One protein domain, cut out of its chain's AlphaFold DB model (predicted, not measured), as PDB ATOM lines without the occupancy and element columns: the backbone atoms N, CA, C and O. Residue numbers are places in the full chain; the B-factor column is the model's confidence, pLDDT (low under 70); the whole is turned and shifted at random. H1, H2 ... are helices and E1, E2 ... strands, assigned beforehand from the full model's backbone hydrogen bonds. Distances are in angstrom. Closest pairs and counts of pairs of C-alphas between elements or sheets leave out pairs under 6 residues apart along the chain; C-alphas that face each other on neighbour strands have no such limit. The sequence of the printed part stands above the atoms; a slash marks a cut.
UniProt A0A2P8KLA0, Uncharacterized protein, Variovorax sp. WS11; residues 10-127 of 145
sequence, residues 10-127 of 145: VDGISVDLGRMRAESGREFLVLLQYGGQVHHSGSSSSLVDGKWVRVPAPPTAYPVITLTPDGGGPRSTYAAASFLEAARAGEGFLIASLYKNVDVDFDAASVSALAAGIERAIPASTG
ATOM      1  N   VAL A  10     172.684 196.582 323.144       69.81
ATOM      2  CA  VAL A  10     172.310 196.377 324.547       69.81
ATOM      3  C   VAL A  10     170.840 195.954 324.606       69.81
ATOM      4  O   VAL A  10     170.019 196.475 323.850       69.81
ATOM      5  N   ASP A  11     170.523 194.990 325.476       72.25
ATOM      6  CA  ASP A  11     169.162 194.495 325.744       72.25
ATOM      7  C   ASP A  11     168.388 193.989 324.509       72.25
ATOM      8  O   ASP A  11     167.180 194.177 324.405       72.25
ATOM      9  N   GLY A  12     169.071 193.339 323.557       78.25
ATOM     10  CA  GLY A  12     168.446 192.800 322.344       78.25
ATOM     11  C   GLY A  12     168.938 191.410 321.937       78.25
ATOM     12  O   GLY A  12     169.762 190.789 322.605       78.25
ATOM     13  N   ILE A  13     168.446 190.932 320.794       79.31
ATOM     14  CA  ILE A  13     168.770 189.631 320.198       79.31
ATOM     15  C   ILE A  13     169.789 189.793 319.064       79.31
ATOM     16  O   ILE A  13     169.505 190.436 318.053       79.31
ATOM     17  N   SER A  14     170.964 189.178 319.213       85.44
ATOM     18  CA  SER A  14     171.930 189.034 318.116       85.44
ATOM     19  C   SER A  14     171.832 187.639 317.510       85.44
ATOM     20  O   SER A  14     171.887 186.646 318.233       85.44
ATOM     21  N   VAL A  15     171.704 187.571 316.189       86.44
ATOM     22  CA  VAL A  15     171.680 186.333 315.411       86.44
ATOM     23  C   VAL A  15     172.863 186.339 314.456       86.44
ATOM     24  O   VAL A  15     173.021 187.271 313.669       86.44
ATOM     25  N   ASP A  16     173.681 185.295 314.523       90.00
ATOM     26  CA  ASP A  16     174.740 185.054 313.549       90.00
ATOM     27  C   ASP A  16     174.122 184.573 312.228       90.00
ATOM     28  O   ASP A  16     173.452 183.539 312.183       90.00
ATOM     29  N   LEU A  17     174.308 185.358 311.163       89.81
ATOM     30  CA  LEU A  17     173.853 185.032 309.810       89.81
ATOM     31  C   LEU A  17     174.959 184.388 308.960       89.81
ATOM     32  O   LEU A  17     174.742 184.091 307.784       89.81
ATOM     33  N   GLY A  18     176.127 184.140 309.550       90.62
ATOM     34  CA  GLY A  18     177.291 183.555 308.915       90.62
ATOM     35  C   GLY A  18     178.252 184.604 308.367       90.62
ATOM     36  O   GLY A  18     178.401 185.705 308.899       90.62
ATOM     37  N   ARG A  19     178.952 184.231 307.293       92.00
ATOM     38  CA  ARG A  19     179.960 185.072 306.647       92.00
ATOM     39  C   ARG A  19     179.499 185.534 305.276       92.00
ATOM     40  O   ARG A  19     178.913 184.760 304.523       92.00
ATOM     41  N   MET A  20     179.852 186.766 304.936       91.94
ATOM     42  CA  MET A  20     179.790 187.285 303.576       91.94
ATOM     43  C   MET A  20     181.189 187.580 303.065       91.94
ATOM     44  O   MET A  20     182.041 188.094 303.794       91.94
ATOM     45  N   ARG A  21     181.410 187.285 301.787       92.25
ATOM     46  CA  ARG A  21     182.659 187.566 301.094       92.25
ATOM     47  C   ARG A  21     182.425 188.686 300.093       92.25
ATOM     48  O   ARG A  21     181.555 188.574 299.241       92.25
ATOM     49  N   ALA A  22     183.192 189.757 300.223       88.75
ATOM     50  CA  ALA A  22     183.189 190.844 299.259       88.75
ATOM     51  C   ALA A  22     183.934 190.441 297.982       88.75
ATOM     52  O   ALA A  22     184.792 189.555 298.022       88.75
ATOM     53  N   GLU A  23     183.701 191.148 296.877       87.19
ATOM     54  CA  GLU A  23     184.395 190.895 295.604       87.19
ATOM     55  C   GLU A  23     185.921 191.022 295.725       87.19
ATOM     56  O   GLU A  23     186.676 190.255 295.129       87.19
ATOM     57  N   SER A  24     186.391 191.920 296.599       84.25
ATOM     58  CA  SER A  24     187.814 192.053 296.961       84.25
ATOM     59  C   SER A  24     188.419 190.804 297.627       84.25
ATOM     60  O   SER A  24     189.619 190.754 297.893       84.25
ATOM     61  N   GLY A  25     187.596 189.806 297.952       87.12
ATOM     62  CA  GLY A  25     187.970 188.588 298.654       87.12
ATOM     63  C   GLY A  25     187.968 188.711 300.177       87.12
ATOM     64  O   GLY A  25     188.171 187.695 300.839       87.12
ATOM     65  N   ARG A  26     187.727 189.908 300.730       86.12
ATOM     66  CA  ARG A  26     187.615 190.140 302.180       86.12
ATOM     67  C   ARG A  26     186.364 189.469 302.744       86.12
ATOM     68  O   ARG A  26     185.293 189.572 302.153       86.12
ATOM     69  N   GLU A  27     186.499 188.842 303.908       91.19
ATOM     70  CA  GLU A  27     185.393 188.193 304.614       91.19
ATOM     71  C   GLU A  27     184.895 189.031 305.792       91.19
ATOM     72  O   GLU A  27     185.665 189.734 306.460       91.19
ATOM     73  N   PHE A  28     183.587 188.948 306.019       89.75
ATOM     74  CA  PHE A  28     182.873 189.672 307.054       89.75
ATOM     75  C   PHE A  28     181.950 188.719 307.802       89.75
ATOM     76  O   PHE A  28     181.082 188.095 307.188       89.75
ATOM     77  N   LEU A  29     182.088 188.661 309.123       90.75
ATOM     78  CA  LEU A  29     181.049 188.136 310.000       90.75
ATOM     79  C   LEU A  29     179.823 189.051 309.933       90.75
ATOM     80  O   LEU A  29     179.947 190.276 310.063       90.75
ATOM     81  N   VAL A  30     178.651 188.444 309.767       90.50
ATOM     82  CA  VAL A  30     177.379 189.144 309.616       90.50
ATOM     83  C   VAL A  30     176.466 188.824 310.784       90.50
ATOM     84  O   VAL A  30     176.007 187.697 310.948       90.50
ATOM     85  N   LEU A  31     176.161 189.845 311.581       88.69
ATOM     86  CA  LEU A  31     175.234 189.732 312.700       88.69
ATOM     87  C   LEU A  31     173.973 190.540 312.413       88.69
ATOM     88  O   LEU A  31     174.051 191.729 312.102       88.69
ATOM     89  N   LEU A  32     172.814 189.909 312.574       87.19
ATOM     90  CA  LEU A  32     171.534 190.595 312.670       87.19
ATOM     91  C   LEU A  32     171.254 190.934 314.128       87.19
ATOM     92  O   LEU A  32     171.329 190.068 314.995       87.19
ATOM     93  N   GLN A  33     170.892 192.182 314.394       85.06
ATOM     94  CA  GLN A  33     170.634 192.674 315.741       85.06
ATOM     95  C   GLN A  33     169.286 193.391 315.791       85.06
ATOM     96  O   GLN A  33     169.047 194.286 314.985       85.06
ATOM     97  N   TYR A  34     168.397 192.996 316.707       81.69
ATOM     98  CA  TYR A  34     167.069 193.603 316.872       81.69
ATOM     99  C   TYR A  34     166.531 193.474 318.303       81.69
ATOM    100  O   TYR A  34     167.040 192.703 319.111       81.69
ATOM    101  N   GLY A  35     165.464 194.220 318.613       74.56
ATOM    102  CA  GLY A  35     164.760 194.131 319.899       74.56
ATOM    103  C   GLY A  35     165.469 194.800 321.080       74.56
ATOM    104  O   GLY A  35     164.969 194.696 322.192       74.56
ATOM    105  N   GLY A  36     166.588 195.491 320.838       73.94
ATOM    106  CA  GLY A  36     167.356 196.244 321.832       73.94
ATOM    107  C   GLY A  36     167.763 197.626 321.320       73.94
ATOM    108  O   GLY A  36     167.205 198.116 320.341       73.94
ATOM    109  N   GLN A  37     168.734 198.259 321.983       70.62
ATOM    110  CA  GLN A  37     169.324 199.532 321.561       70.62
ATOM    111  C   GLN A  37     170.668 199.295 320.870       70.62
ATOM    112  O   GLN A  37     171.590 198.740 321.469       70.62
ATOM    113  N   VAL A  38     170.794 199.734 319.618       66.06
ATOM    114  CA  VAL A  38     172.047 199.642 318.854       66.06
ATOM    115  C   VAL A  38     172.895 200.898 319.063       66.06
ATOM    116  O   VAL A  38     172.474 202.006 318.736       66.06
ATOM    117  N   HIS A  39     174.128 200.732 319.540       65.19
ATOM    118  CA  HIS A  39     175.122 201.801 319.623       65.19
ATOM    119  C   HIS A  39     175.959 201.857 318.343       65.19
ATOM    120  O   HIS A  39     176.941 201.136 318.181       65.19
ATOM    121  N   HIS A  40     175.581 202.728 317.411       59.16
ATOM    122  CA  HIS A  40     176.296 202.856 316.140       59.16
ATOM    123  C   HIS A  40     177.752 203.291 316.351       59.16
ATOM    124  O   HIS A  40     178.028 204.345 316.928       59.16
ATOM    125  N   SER A  41     178.696 202.508 315.827       53.34
ATOM    126  CA  SER A  41     180.113 202.866 315.775       53.34
ATOM    127  C   SER A  41     180.364 203.888 314.663       53.34
ATOM    128  O   SER A  41     180.927 203.549 313.633       53.34
ATOM    129  N   GLY A  42     179.922 205.133 314.858       47.84
ATOM    130  CA  GLY A  42     180.104 206.227 313.900       47.84
ATOM    131  C   GLY A  42     179.249 206.074 312.635       47.84
ATOM    132  O   GLY A  42     179.142 205.008 312.045       47.84
ATOM    133  N   SER A  43     178.594 207.157 312.226       51.22
ATOM    134  CA  SER A  43     177.730 207.202 311.041       51.22
ATOM    135  C   SER A  43     178.402 206.603 309.799       51.22
ATOM    136  O   SER A  43     179.435 207.106 309.354       51.22
ATOM    137  N   SER A  44     177.791 205.565 309.221       52.97
ATOM    138  CA  SER A  44     178.180 205.029 307.921       52.97
ATOM    139  C   SER A  44     178.003 206.126 306.873       52.97
ATOM    140  O   SER A  44     176.988 206.815 306.827       52.97
ATOM    141  N   SER A  45     179.030 206.361 306.067       53.00
ATOM    142  CA  SER A  45     178.946 207.255 304.913       53.00
ATOM    143  C   SER A  45     179.416 206.479 303.701       53.00
ATOM    144  O   SER A  45     180.347 205.684 303.811       53.00
ATOM    145  N   SER A  46     178.765 206.701 302.571       46.44
ATOM    146  CA  SER A  46     179.025 206.010 301.319       46.44
ATOM    147  C   SER A  46     179.357 207.031 300.235       46.44
ATOM    148  O   SER A  46     178.703 208.059 300.133       46.44
ATOM    149  N   LEU A  47     180.386 206.773 299.440       43.44
ATOM    150  CA  LEU A  47     180.753 207.521 298.256       43.44
ATOM    151  C   LEU A  47     179.919 206.983 297.089       43.44
ATOM    152  O   LEU A  47     180.062 205.824 296.713       43.44
ATOM    153  N   VAL A  48     179.040 207.815 296.542       48.81
ATOM    154  CA  VAL A  48     178.196 207.504 295.381       48.81
ATOM    155  C   VAL A  48     178.472 208.575 294.334       48.81
ATOM    156  O   VAL A  48     178.366 209.762 294.636       48.81
ATOM    157  N   ASP A  49     178.914 208.177 293.139       52.38
ATOM    158  CA  ASP A  49     179.280 209.090 292.042       52.38
ATOM    159  C   ASP A  49     180.260 210.209 292.454       52.38
ATOM    160  O   ASP A  49     180.144 211.370 292.059       52.38
ATOM    161  N   GLY A  50     181.230 209.870 293.309       46.62
ATOM    162  CA  GLY A  50     182.223 210.820 293.821       46.62
ATOM    163  C   GLY A  50     181.708 211.773 294.907       46.62
ATOM    164  O   GLY A  50     182.451 212.663 295.325       46.62
ATOM    165  N   LYS A  51     180.476 211.590 295.403       48.38
ATOM    166  CA  LYS A  51     179.885 212.376 296.497       48.38
ATOM    167  C   LYS A  51     179.717 211.544 297.764       48.38
ATOM    168  O   LYS A  51     179.222 210.424 297.718       48.38
ATOM    169  N   TRP A  52     180.104 212.105 298.909       49.09
ATOM    170  CA  TRP A  52     179.892 211.474 300.212       49.09
ATOM    171  C   TRP A  52     178.440 211.638 300.655       49.09
ATOM    172  O   TRP A  52     178.003 212.733 300.993       49.09
ATOM    173  N   VAL A  53     177.708 210.533 300.692       52.12
ATOM    174  CA  VAL A  53     176.352 210.431 301.221       52.12
ATOM    175  C   VAL A  53     176.431 209.851 302.627       52.12
ATOM    176  O   VAL A  53     176.867 208.717 302.822       52.12
ATOM    177  N   ARG A  54     176.006 210.614 303.636       51.47
ATOM    178  CA  ARG A  54     175.845 210.069 304.987       51.47
ATOM    179  C   ARG A  54     174.643 209.133 304.976       51.47
ATOM    180  O   ARG A  54     173.525 209.570 304.713       51.47
ATOM    181  N   VAL A  55     174.860 207.863 305.291       53.69
ATOM    182  CA  VAL A  55     173.759 206.942 305.556       53.69
ATOM    183  C   VAL A  55     173.172 207.353 306.909       53.69
ATOM    184  O   VAL A  55     173.917 207.441 307.895       53.69
ATOM    185  N   PRO A  56     171.868 207.673 306.990       51.06
ATOM    186  CA  PRO A  56     171.237 207.965 308.267       51.06
ATOM    187  C   PRO A  56     171.485 206.798 309.219       51.06
ATOM    188  O   PRO A  56     171.273 205.642 308.848       51.06
ATOM    189  N   ALA A  57     171.934 207.094 310.441       53.12
ATOM    190  CA  ALA A  57     171.979 206.069 311.471       53.12
ATOM    191  C   ALA A  57     170.554 205.504 311.617       53.12
ATOM    192  O   ALA A  57     169.616 206.298 311.772       53.12
ATOM    193  N   PRO A  58     170.356 204.179 311.504       53.97
ATOM    194  CA  PRO A  58     169.030 203.618 311.677       53.97
ATOM    195  C   PRO A  58     168.537 203.960 313.088       53.97
ATOM    196  O   PRO A  58     169.348 204.039 314.010       53.97
ATOM    197  N   PRO A  59     167.234 204.199 313.298       58.84
ATOM    198  CA  PRO A  59     166.756 204.509 314.636       58.84
ATOM    199  C   PRO A  59     167.054 203.324 315.562       58.84
ATOM    200  O   PRO A  59     166.980 202.167 315.144       58.84
ATOM    201  N   THR A  60     167.387 203.608 316.820       57.28
ATOM    202  CA  THR A  60     168.036 202.657 317.738       57.28
ATOM    203  C   THR A  60     167.239 201.385 318.044       57.28
ATOM    204  O   THR A  60     167.813 200.458 318.602       57.28
ATOM    205  N   ALA A  61     165.957 201.319 317.662       65.19
ATOM    206  CA  ALA A  61     165.058 200.178 317.856       65.19
ATOM    207  C   ALA A  61     164.790 199.332 316.586       65.19
ATOM    208  O   ALA A  61     163.999 198.389 316.643       65.19
ATOM    209  N   TYR A  62     165.388 199.659 315.435       73.12
ATOM    210  CA  TYR A  62     165.187 198.894 314.194       73.12
ATOM    211  C   TYR A  62     166.208 197.762 314.051       73.12
ATOM    212  O   TYR A  62     167.330 197.891 314.543       73.12
ATOM    213  N   PRO A  63     165.869 196.671 313.337       80.50
ATOM    214  CA  PRO A  63     166.836 195.642 313.008       80.50
ATOM    215  C   PRO A  63     167.980 196.204 312.174       80.50
ATOM    216  O   PRO A  63     167.767 196.874 311.154       80.50
ATOM    217  N   VAL A  64     169.195 195.874 312.581       85.19
ATOM    218  CA  VAL A  64     170.416 196.267 311.887       85.19
ATOM    219  C   VAL A  64     171.254 195.057 311.528       85.19
ATOM    220  O   VAL A  64     171.213 194.024 312.196       85.19
ATOM    221  N   ILE A  65     172.051 195.224 310.484       87.00
ATOM    222  CA  ILE A  65     173.136 194.327 310.127       87.00
ATOM    223  C   ILE A  65     174.443 194.962 310.568       87.00
ATOM    224  O   ILE A  65     174.764 196.084 310.168       87.00
ATOM    225  N   THR A  66     175.198 194.236 311.385       86.62
ATOM    226  CA  THR A  66     176.581 194.557 311.718       86.62
ATOM    227  C   THR A  66     177.509 193.676 310.900       86.62
ATOM    228  O   THR A  66     177.420 192.451 310.949       86.62
ATOM    229  N   LEU A  67     178.428 194.319 310.187       86.38
ATOM    230  CA  LEU A  67     179.487 193.674 309.424       86.38
ATOM    231  C   LEU A  67     180.812 193.872 310.147       86.38
ATOM    232  O   LEU A  67     181.257 195.006 310.354       86.38
ATOM    233  N   THR A  68     181.436 192.762 310.531       86.44
ATOM    234  CA  THR A  68     182.731 192.753 311.215       86.44
ATOM    235  C   THR A  68     183.764 192.088 310.310       86.44
ATOM    236  O   THR A  68     183.614 190.903 310.026       86.44
ATOM    237  N   PRO A  69     184.799 192.807 309.839       84.69
ATOM    238  CA  PRO A  69     185.837 192.203 309.008       84.69
ATOM    239  C   PRO A  69     186.632 191.148 309.793       84.69
ATOM    240  O   PRO A  69     187.114 191.445 310.888       84.69
ATOM    241  N   ASP A  70     186.857 189.968 309.209       82.19
ATOM    242  CA  ASP A  70     187.593 188.871 309.871       82.19
ATOM    243  C   ASP A  70     189.066 189.240 310.152       82.19
ATOM    244  O   ASP A  70     189.655 188.810 311.141       82.19
ATOM    245  N   GLY A  71     189.654 190.110 309.324       71.75
ATOM    246  CA  GLY A  71     191.011 190.644 309.511       71.75
ATOM    247  C   GLY A  71     191.127 191.774 310.543       71.75
ATOM    248  O   GLY A  71     192.193 192.378 310.663       71.75
ATOM    249  N   GLY A  72     190.044 192.098 311.256       69.38
ATOM    250  CA  GLY A  72     189.950 193.282 312.105       69.38
ATOM    251  C   GLY A  72     189.709 194.572 311.310       69.38
ATOM    252  O   GLY A  72     189.816 194.619 310.083       69.38
ATOM    253  N   GLY A  73     189.339 195.641 312.016       67.00
ATOM    254  CA  GLY A  73     189.028 196.941 311.418       67.00
ATOM    255  C   GLY A  73     187.715 197.542 311.925       67.00
ATOM    256  O   GLY A  73     187.106 197.007 312.857       67.00
ATOM    257  N   PRO A  74     187.290 198.680 311.347       67.12
ATOM    258  CA  PRO A  74     186.041 199.320 311.727       67.12
ATOM    259  C   PRO A  74     184.854 198.417 311.379       67.12
ATOM    260  O   PRO A  74     184.799 197.828 310.299       67.12
ATOM    261  N   ARG A  75     183.909 198.313 312.316       76.69
ATOM    262  CA  ARG A  75     182.626 197.642 312.095       76.69
ATOM    263  C   ARG A  75     181.694 198.613 311.394       76.69
ATOM    264  O   ARG A  75     181.653 199.790 311.754       76.69
ATOM    265  N   SER A  76     180.909 198.101 310.460       76.88
ATOM    266  CA  SER A  76     179.893 198.897 309.779       76.88
ATOM    267  C   SER A  76     178.509 198.392 310.151       76.88
ATOM    268  O   SER A  76     178.282 197.188 310.243       76.88
ATOM    269  N   THR A  77     177.593 199.325 310.404       80.25
ATOM    270  CA  THR A  77     176.206 199.022 310.769       80.25
ATOM    271  C   THR A  77     175.262 199.643 309.750       80.25
ATOM    272  O   THR A  77     175.383 200.828 309.431       80.25
ATOM    273  N   TYR A  78     174.315 198.845 309.269       80.88
ATOM    274  CA  TYR A  78     173.309 199.239 308.284       80.88
ATOM    275  C   TYR A  78     171.928 198.801 308.741       80.88
ATOM    276  O   TYR A  78     171.793 197.832 309.484       80.88
ATOM    277  N   ALA A  79     170.886 199.477 308.268       80.81
ATOM    278  CA  ALA A  79     169.534 198.971 308.442       80.81
ATOM    279  C   ALA A  79     169.398 197.622 307.717       80.81
ATOM    280  O   ALA A  79     169.784 197.510 306.554       80.81
ATOM    281  N   ALA A  80     168.798 196.614 308.358       84.12
ATOM    282  CA  ALA A  80     168.511 195.338 307.689       84.12
ATOM    283  C   ALA A  80     167.628 195.538 306.443       84.12
ATOM    284  O   ALA A  80     167.789 194.861 305.430       84.12
ATOM    285  N   ALA A  81     166.769 196.556 306.504       81.69
ATOM    286  CA  ALA A  81     165.984 197.090 305.403       81.69
ATOM    287  C   ALA A  81     166.777 197.294 304.103       81.69
ATOM    288  O   ALA A  81     166.289 196.950 303.034       81.69
ATOM    289  N   SER A  82     167.998 197.827 304.181       81.12
ATOM    290  CA  SER A  82     168.797 198.147 302.999       81.12
ATOM    291  C   SER A  82     169.174 196.895 302.201       81.12
ATOM    292  O   SER A  82     169.110 196.915 300.976       81.12
ATOM    293  N   PHE A  83     169.490 195.791 302.885       85.62
ATOM    294  CA  PHE A  83     169.802 194.512 302.238       85.62
ATOM    295  C   PHE A  83     168.561 193.831 301.659       85.62
ATOM    296  O   PHE A  83     168.630 193.258 300.577       85.62
ATOM    297  N   LEU A  84     167.420 193.919 302.351       84.75
ATOM    298  CA  LEU A  84     166.148 193.395 301.841       84.75
ATOM    299  C   LEU A  84     165.732 194.104 300.545       84.75
ATOM    300  O   LEU A  84     165.295 193.456 299.598       84.75
ATOM    301  N   GLU A  85     165.884 195.425 300.488       80.31
ATOM    302  CA  GLU A  85     165.546 196.210 299.298       80.31
ATOM    303  C   GLU A  85     166.525 195.963 298.145       80.31
ATOM    304  O   GLU A  85     166.082 195.752 297.019       80.31
ATOM    305  N   ALA A  86     167.833 195.907 298.418       79.12
ATOM    306  CA  ALA A  86     168.827 195.562 297.402       79.12
ATOM    307  C   ALA A  86     168.557 194.168 296.802       79.12
ATOM    308  O   ALA A  86     168.508 194.019 295.584       79.12
ATOM    309  N   ALA A  87     168.235 193.174 297.640       86.44
ATOM    310  CA  ALA A  87     167.840 191.846 297.175       86.44
ATOM    311  C   ALA A  87     166.561 191.866 296.318       86.44
ATOM    312  O   ALA A  87     166.502 191.198 295.289       86.44
ATOM    313  N   ARG A  88     165.541 192.652 296.700       83.38
ATOM    314  CA  ARG A  88     164.304 192.815 295.905       83.38
ATOM    315  C   ARG A  88     164.557 193.466 294.550       83.38
ATOM    316  O   ARG A  88     163.876 193.124 293.588       83.38
ATOM    317  N   ALA A  89     165.510 194.392 294.485       78.75
ATOM    318  CA  ALA A  89     165.931 195.038 293.248       78.75
ATOM    319  C   ALA A  89     166.844 194.143 292.385       78.75
ATOM    320  O   ALA A  89     167.040 194.441 291.213       78.75
ATOM    321  N   GLY A  90     167.363 193.037 292.933       83.06
ATOM    322  CA  GLY A  90     168.355 192.195 292.262       83.06
ATOM    323  C   GLY A  90     169.741 192.841 292.195       83.06
ATOM    324  O   GLY A  90     170.522 192.510 291.307       83.06
ATOM    325  N   GLU A  91     170.029 193.755 293.119       81.44
ATOM    326  CA  GLU A  91     171.235 194.581 293.141       81.44
ATOM    327  C   GLU A  91     172.236 194.108 294.202       81.44
ATOM    328  O   GLU A  91     171.881 193.483 295.208       81.44
ATOM    329  N   GLY A  92     173.508 194.440 293.972       84.38
ATOM    330  CA  GLY A  92     174.571 194.301 294.964       84.38
ATOM    331  C   GLY A  92     174.470 195.334 296.091       84.38
ATOM    332  O   GLY A  92     173.557 196.163 296.145       84.38
ATOM    333  N   PHE A  93     175.425 195.295 297.018       85.19
ATOM    334  CA  PHE A  93     175.497 196.248 298.120       85.19
ATOM    335  C   PHE A  93     176.909 196.803 298.277       85.19
ATOM    336  O   PHE A  93     177.830 196.089 298.672       85.19
ATOM    337  N   LEU A  94     177.045 198.105 298.024       82.44
ATOM    338  CA  LEU A  94     178.304 198.824 298.143       82.44
ATOM    339  C   LEU A  94     178.428 199.491 299.513       82.44
ATOM    340  O   LEU A  94     177.621 200.335 299.909       82.44
ATOM    341  N   ILE A  95     179.510 199.179 300.211       77.00
ATOM    342  CA  ILE A  95     179.945 199.899 301.401       77.00
ATOM    343  C   ILE A  95     181.142 200.735 301.014       77.00
ATOM    344  O   ILE A  95     182.265 200.236 300.921       77.00
ATOM    345  N   ALA A  96     180.914 202.027 300.835       68.50
ATOM    346  CA  ALA A  96     182.043 202.903 300.618       68.50
ATOM    347  C   ALA A  96     182.828 203.126 301.912       68.50
ATOM    348  O   ALA A  96     182.266 203.314 302.996       68.50
ATOM    349  N   SER A  97     184.149 203.098 301.790       60.62
ATOM    350  CA  SER A  97     185.043 203.271 302.927       60.62
ATOM    351  C   SER A  97     185.363 204.745 303.133       60.62
ATOM    352  O   SER A  97     186.015 205.335 302.283       60.62
ATOM    353  N   LEU A  98     185.030 205.309 304.304       50.81
ATOM    354  CA  LEU A  98     185.419 206.667 304.743       50.81
ATOM    355  C   LEU A  98     186.929 206.960 304.642       50.81
ATOM    356  O   LEU A  98     187.348 208.116 304.595       50.81
ATOM    357  N   TYR A  99     187.757 205.916 304.615       48.47
ATOM    358  CA  TYR A  99     189.202 206.012 304.465       48.47
ATOM    359  C   TYR A  99     189.605 205.443 303.105       48.47
ATOM    360  O   TYR A  99     189.070 204.418 302.706       48.47
ATOM    361  N   LYS A 100     190.564 206.102 302.437       45.91
ATOM    362  CA  LYS A 100     191.015 205.983 301.027       45.91
ATOM    363  C   LYS A 100     191.217 204.587 300.397       45.91
ATOM    364  O   LYS A 100     191.666 204.523 299.259       45.91
ATOM    365  N   ASN A 101     190.924 203.490 301.082       50.09
ATOM    366  CA  ASN A 101     191.169 202.141 300.612       50.09
ATOM    367  C   ASN A 101     189.881 201.309 300.590       50.09
ATOM    368  O   ASN A 101     189.384 200.891 301.633       50.09
ATOM    369  N   VAL A 102     189.477 201.015 299.353       58.09
ATOM    370  CA  VAL A 102     188.633 199.905 298.894       58.09
ATOM    371  C   VAL A 102     187.194 199.950 299.399       58.09
ATOM    372  O   VAL A 102     186.897 199.547 300.525       58.09
ATOM    373  N   ASP A 103     186.302 200.388 298.512       69.88
ATOM    374  CA  ASP A 103     184.876 200.122 298.653       69.88
ATOM    375  C   ASP A 103     184.659 198.607 298.745       69.88
ATOM    376  O   ASP A 103     185.312 197.812 298.063       69.88
ATOM    377  N   VAL A 104     183.791 198.194 299.658       77.19
ATOM    378  CA  VAL A 104     183.454 196.788 299.851       77.19
ATOM    379  C   VAL A 104     182.194 196.525 299.047       77.19
ATOM    380  O   VAL A 104     181.125 197.013 299.403       77.19
ATOM    381  N   ASP A 105     182.353 195.772 297.967       86.50
ATOM    382  CA  ASP A 105     181.257 195.371 297.095       86.50
ATOM    383  C   ASP A 105     180.806 193.943 297.423       86.50
ATOM    384  O   ASP A 105     181.636 193.030 297.535       86.50
ATOM    385  N   PHE A 106     179.503 193.767 297.613       87.94
ATOM    386  CA  PHE A 106     178.851 192.471 297.730       87.94
ATOM    387  C   PHE A 106     177.935 192.261 296.532       87.94
ATOM    388  O   PHE A 106     177.021 193.053 296.307       87.94
ATOM    389  N   ASP A 107     178.120 191.146 295.830       90.00
ATOM    390  CA  ASP A 107     177.296 190.813 294.675       90.00
ATOM    391  C   ASP A 107     175.817 190.570 295.041       90.00
ATOM    392  O   ASP A 107     175.443 190.273 296.184       90.00
ATOM    393  N   ALA A 108     174.949 190.667 294.033       86.81
ATOM    394  CA  ALA A 108     173.508 190.491 294.200       86.81
ATOM    395  C   ALA A 108     173.131 189.112 294.776       86.81
ATOM    396  O   ALA A 108     172.140 188.982 295.500       86.81
ATOM    397  N   ALA A 109     173.921 188.070 294.488       92.38
ATOM    398  CA  ALA A 109     173.686 186.720 294.994       92.38
ATOM    399  C   ALA A 109     173.927 186.634 296.509       92.38
ATOM    400  O   ALA A 109     173.098 186.088 297.241       92.38
ATOM    401  N   SER A 110     175.021 187.223 296.991       92.62
ATOM    402  CA  SER A 110     175.364 187.300 298.411       92.62
ATOM    403  C   SER A 110     174.358 188.156 299.170       92.62
ATOM    404  O   SER A 110     173.913 187.774 300.253       92.62
ATOM    405  N   VAL A 111     173.942 189.282 298.585       91.50
ATOM    406  CA  VAL A 111     172.897 190.150 299.148       91.50
ATOM    407  C   VAL A 111     171.557 189.416 299.236       91.50
ATOM    408  O   VAL A 111     170.900 189.464 300.277       91.50
ATOM    409  N   SER A 112     171.180 188.660 298.202       90.50
ATOM    410  CA  SER A 112     169.959 187.841 298.202       90.50
ATOM    411  C   SER A 112     169.997 186.736 299.261       90.50
ATOM    412  O   SER A 112     169.013 186.509 299.968       90.50
ATOM    413  N   ALA A 113     171.142 186.066 299.419       92.94
ATOM    414  CA  ALA A 113     171.327 185.052 300.452       92.94
ATOM    415  C   ALA A 113     171.231 185.652 301.865       92.94
ATOM    416  O   ALA A 113     170.583 185.067 302.740       92.94
ATOM    417  N   LEU A 114     171.819 186.835 302.077       92.44
ATOM    418  CA  LEU A 114     171.704 187.569 303.333       92.44
ATOM    419  C   LEU A 114     170.251 187.966 303.615       92.44
ATOM    420  O   LEU A 114     169.765 187.723 304.718       92.44
ATOM    421  N   ALA A 115     169.536 188.513 302.630       90.44
ATOM    422  CA  ALA A 115     168.126 188.876 302.767       90.44
ATOM    423  C   ALA A 115     167.265 187.677 303.201       90.44
ATOM    424  O   ALA A 115     166.519 187.771 304.177       90.44
ATOM    425  N   ALA A 116     167.455 186.512 302.578       90.06
ATOM    426  CA  ALA A 116     166.788 185.277 302.989       90.06
ATOM    427  C   ALA A 116     167.207 184.805 304.398       90.06
ATOM    428  O   ALA A 116     166.444 184.137 305.099       90.06
ATOM    429  N   GLY A 117     168.435 185.103 304.831       90.00
ATOM    430  CA  GLY A 117     168.885 184.904 306.210       90.00
ATOM    431  C   GLY A 117     168.127 185.794 307.197       90.00
ATOM    432  O   GLY A 117     167.611 185.292 308.192       90.00
ATOM    433  N   ILE A 118     167.994 187.084 306.880       88.00
ATOM    434  CA  ILE A 118     167.266 188.074 307.688       88.00
ATOM    435  C   ILE A 118     165.805 187.655 307.867       88.00
ATOM    436  O   ILE A 118     165.320 187.596 308.995       88.00
ATOM    437  N   GLU A 119     165.115 187.316 306.776       86.50
ATOM    438  CA  GLU A 119     163.696 186.939 306.810       86.50
ATOM    439  C   GLU A 119     163.440 185.665 307.627       86.50
ATOM    440  O   GLU A 119     162.419 185.564 308.303       86.50
ATOM    441  N   ARG A 120     164.378 184.707 307.621       85.31
ATOM    442  CA  ARG A 120     164.284 183.486 308.441       85.31
ATOM    443  C   ARG A 120     164.623 183.721 309.913       85.31
ATOM    444  O   ARG A 120     164.102 183.015 310.773       85.31
ATOM    445  N   ALA A 121     165.529 184.654 310.195       82.81
ATOM    446  CA  ALA A 121     166.055 184.903 311.535       82.81
ATOM    447  C   ALA A 121     165.123 185.744 312.416       82.81
ATOM    448  O   ALA A 121     165.272 185.743 313.640       82.81
ATOM    449  N   ILE A 122     164.180 186.465 311.811       72.56
ATOM    450  CA  ILE A 122     163.187 187.265 312.522       72.56
ATOM    451  C   ILE A 122     161.935 186.403 312.732       72.56
ATOM    452  O   ILE A 122     161.243 186.083 311.765       72.56
ATOM    453  N   PRO A 123     161.596 186.032 313.982       64.69
ATOM    454  CA  PRO A 123     160.375 185.290 314.256       64.69
ATOM    455  C   PRO A 123     159.152 186.078 313.787       64.69
ATOM    456  O   PRO A 123     159.026 187.265 314.086       64.69
ATOM    457  N   ALA A 124     158.195 185.408 313.140       56.22
ATOM    458  CA  ALA A 124     156.929 186.027 312.731       56.22
ATOM    459  C   ALA A 124     156.160 186.658 313.916       56.22
ATOM    460  O   ALA A 124     155.399 187.606 313.739       56.22
ATOM    461  N   SER A 125     156.394 186.161 315.138       45.72
ATOM    462  CA  SER A 125     155.838 186.692 316.389       45.72
ATOM    463  C   SER A 125     156.381 188.067 316.788       45.72
ATOM    464  O   SER A 125     155.782 188.730 317.629       45.72
ATOM    465  N   THR A 126     157.502 188.499 316.209       55.12
ATOM    466  CA  THR A 126     158.125 189.808 316.462       55.12
ATOM    467  C   THR A 126     157.548 190.900 315.543       55.12
ATOM    468  O   THR A 126     157.892 192.071 315.681       55.12
ATOM    469  N   GLY A 127     156.629 190.536 314.635       50.97
ATOM    470  CA  GLY A 127     155.973 191.432 313.681       50.97
ATOM    471  C   GLY A 127     156.551 191.351 312.264       50.97
ATOM    472  O   GLY A 127     157.500 190.622 311.994       50.97
TER     473      GLY A 127
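Overview. This is residues 10 to 127 of the 145 residues of an uncharacterized protein of Variovorax sp. WS11 (UniProt A0A2P8KLA0). A strongly twisted sheet of four strands, E1, E2, E5 and E6, forms one layer, and two helices packed on each other, H1 and H2, lie on one face of it as the other. H2 runs lengthwise over E1 and E2, H1 comes near the sheet with its first residues, and two small hairpins, E7 with E8 near the helices and E3 with E4 far out next to E7, complete the model. The printed part has 118 residues, with eight named strands and two named helices in the order E1 E2 E3 E4 E5 E6 H1 E7 E8 H2; the large sheet has the order E1 - E2 - E5 - E6, all antiparallel. The class is mixed, helices and strands. The whole is compact, with a radius of gyration of the C-alphas of 13.6 A, and spans 42 by 28 by 27 A.

Arrangement. Start at E1, residues 13 to 21, an edge strand, and go on to E2, residues 27 to 34: they form a hairpin, antiparallel at 156 degrees, with N 15 and O 32 at 2.8 A. E3, residues 45 to 48, and E4, residues 51 to 54, form a second hairpin, with N 46 and O 53 at 2.8 A. Back in the large sheet, E5, residues 64 to 69, is the antiparallel neighbour of E2 at 155 degrees, with N 66 and O 31 at 2.8 A. E6, residues 76 to 79, is the other edge strand and forms a hairpin with E5, with N 65 and O 78 at 2.8 A. H1, residues 80 to 89, follows at once and is on the sheet, its closest C-alphas to E5 being those of Ala 80 and Val 64, 4.7 A apart. H1 lies over none of the strands, but only just: dropped onto the local plane, 2 of its 10 C-alphas fall on E5. Next, E7, residues 93 to 95, and E8, residues 104 to 106, form a hairpin, with N 93 and O 106 at 2.8 A; the closest C-alphas of E7 and E3 are those of Ile 95 and Ser 46, 6.2 A apart. H2, residues 108 to 121, is on the same face as H1, over E1 and E2, at a height over the sheet of 9.3 A. It runs along the strands, at 17 degrees to E1 on the local plane. H1 and H2 touch, closest at the C-alphas of Ala 87 and Ser 112, 4.6 A apart, at a steep tilt of 49 degrees, opposite ways. In H1 and H2 every O i to N i+4 pair is within hydrogen-bond range.

Along the chain. Find C-alpha 13 at (168.770, 189.631, 320.198); from there E1 runs 23.7 A to C-alpha 21. E2 is 22.7 A long, E5 16.2 A and E6 10.4 A, while E3 measures 9.6 A, E4 9.7 A, E7 6.6 A and E8 6.7 A. Look for C-alpha 80 at (168.511, 195.338, 307.689), where H1 begins its 14.7 A. H2 covers 19.7 A and ends at C-alpha 121, (166.055, 184.903, 311.535).

Size, cuts and confidence. The two C-alphas farthest apart are those of Lys 100 and Ser 125, 43.0 A. The printed part has no cut, and no link is long; those from E2 to E3, E4 to E5, E5 to E6 and E7 to E8 are short, the others tight. Read the B-factor column for pLDDT: its mean over the printed part is 74.5, and it is under 70 at residue 10 and at residues 38 to 61, 72 to 74, 96 to 103 and 123 to 127.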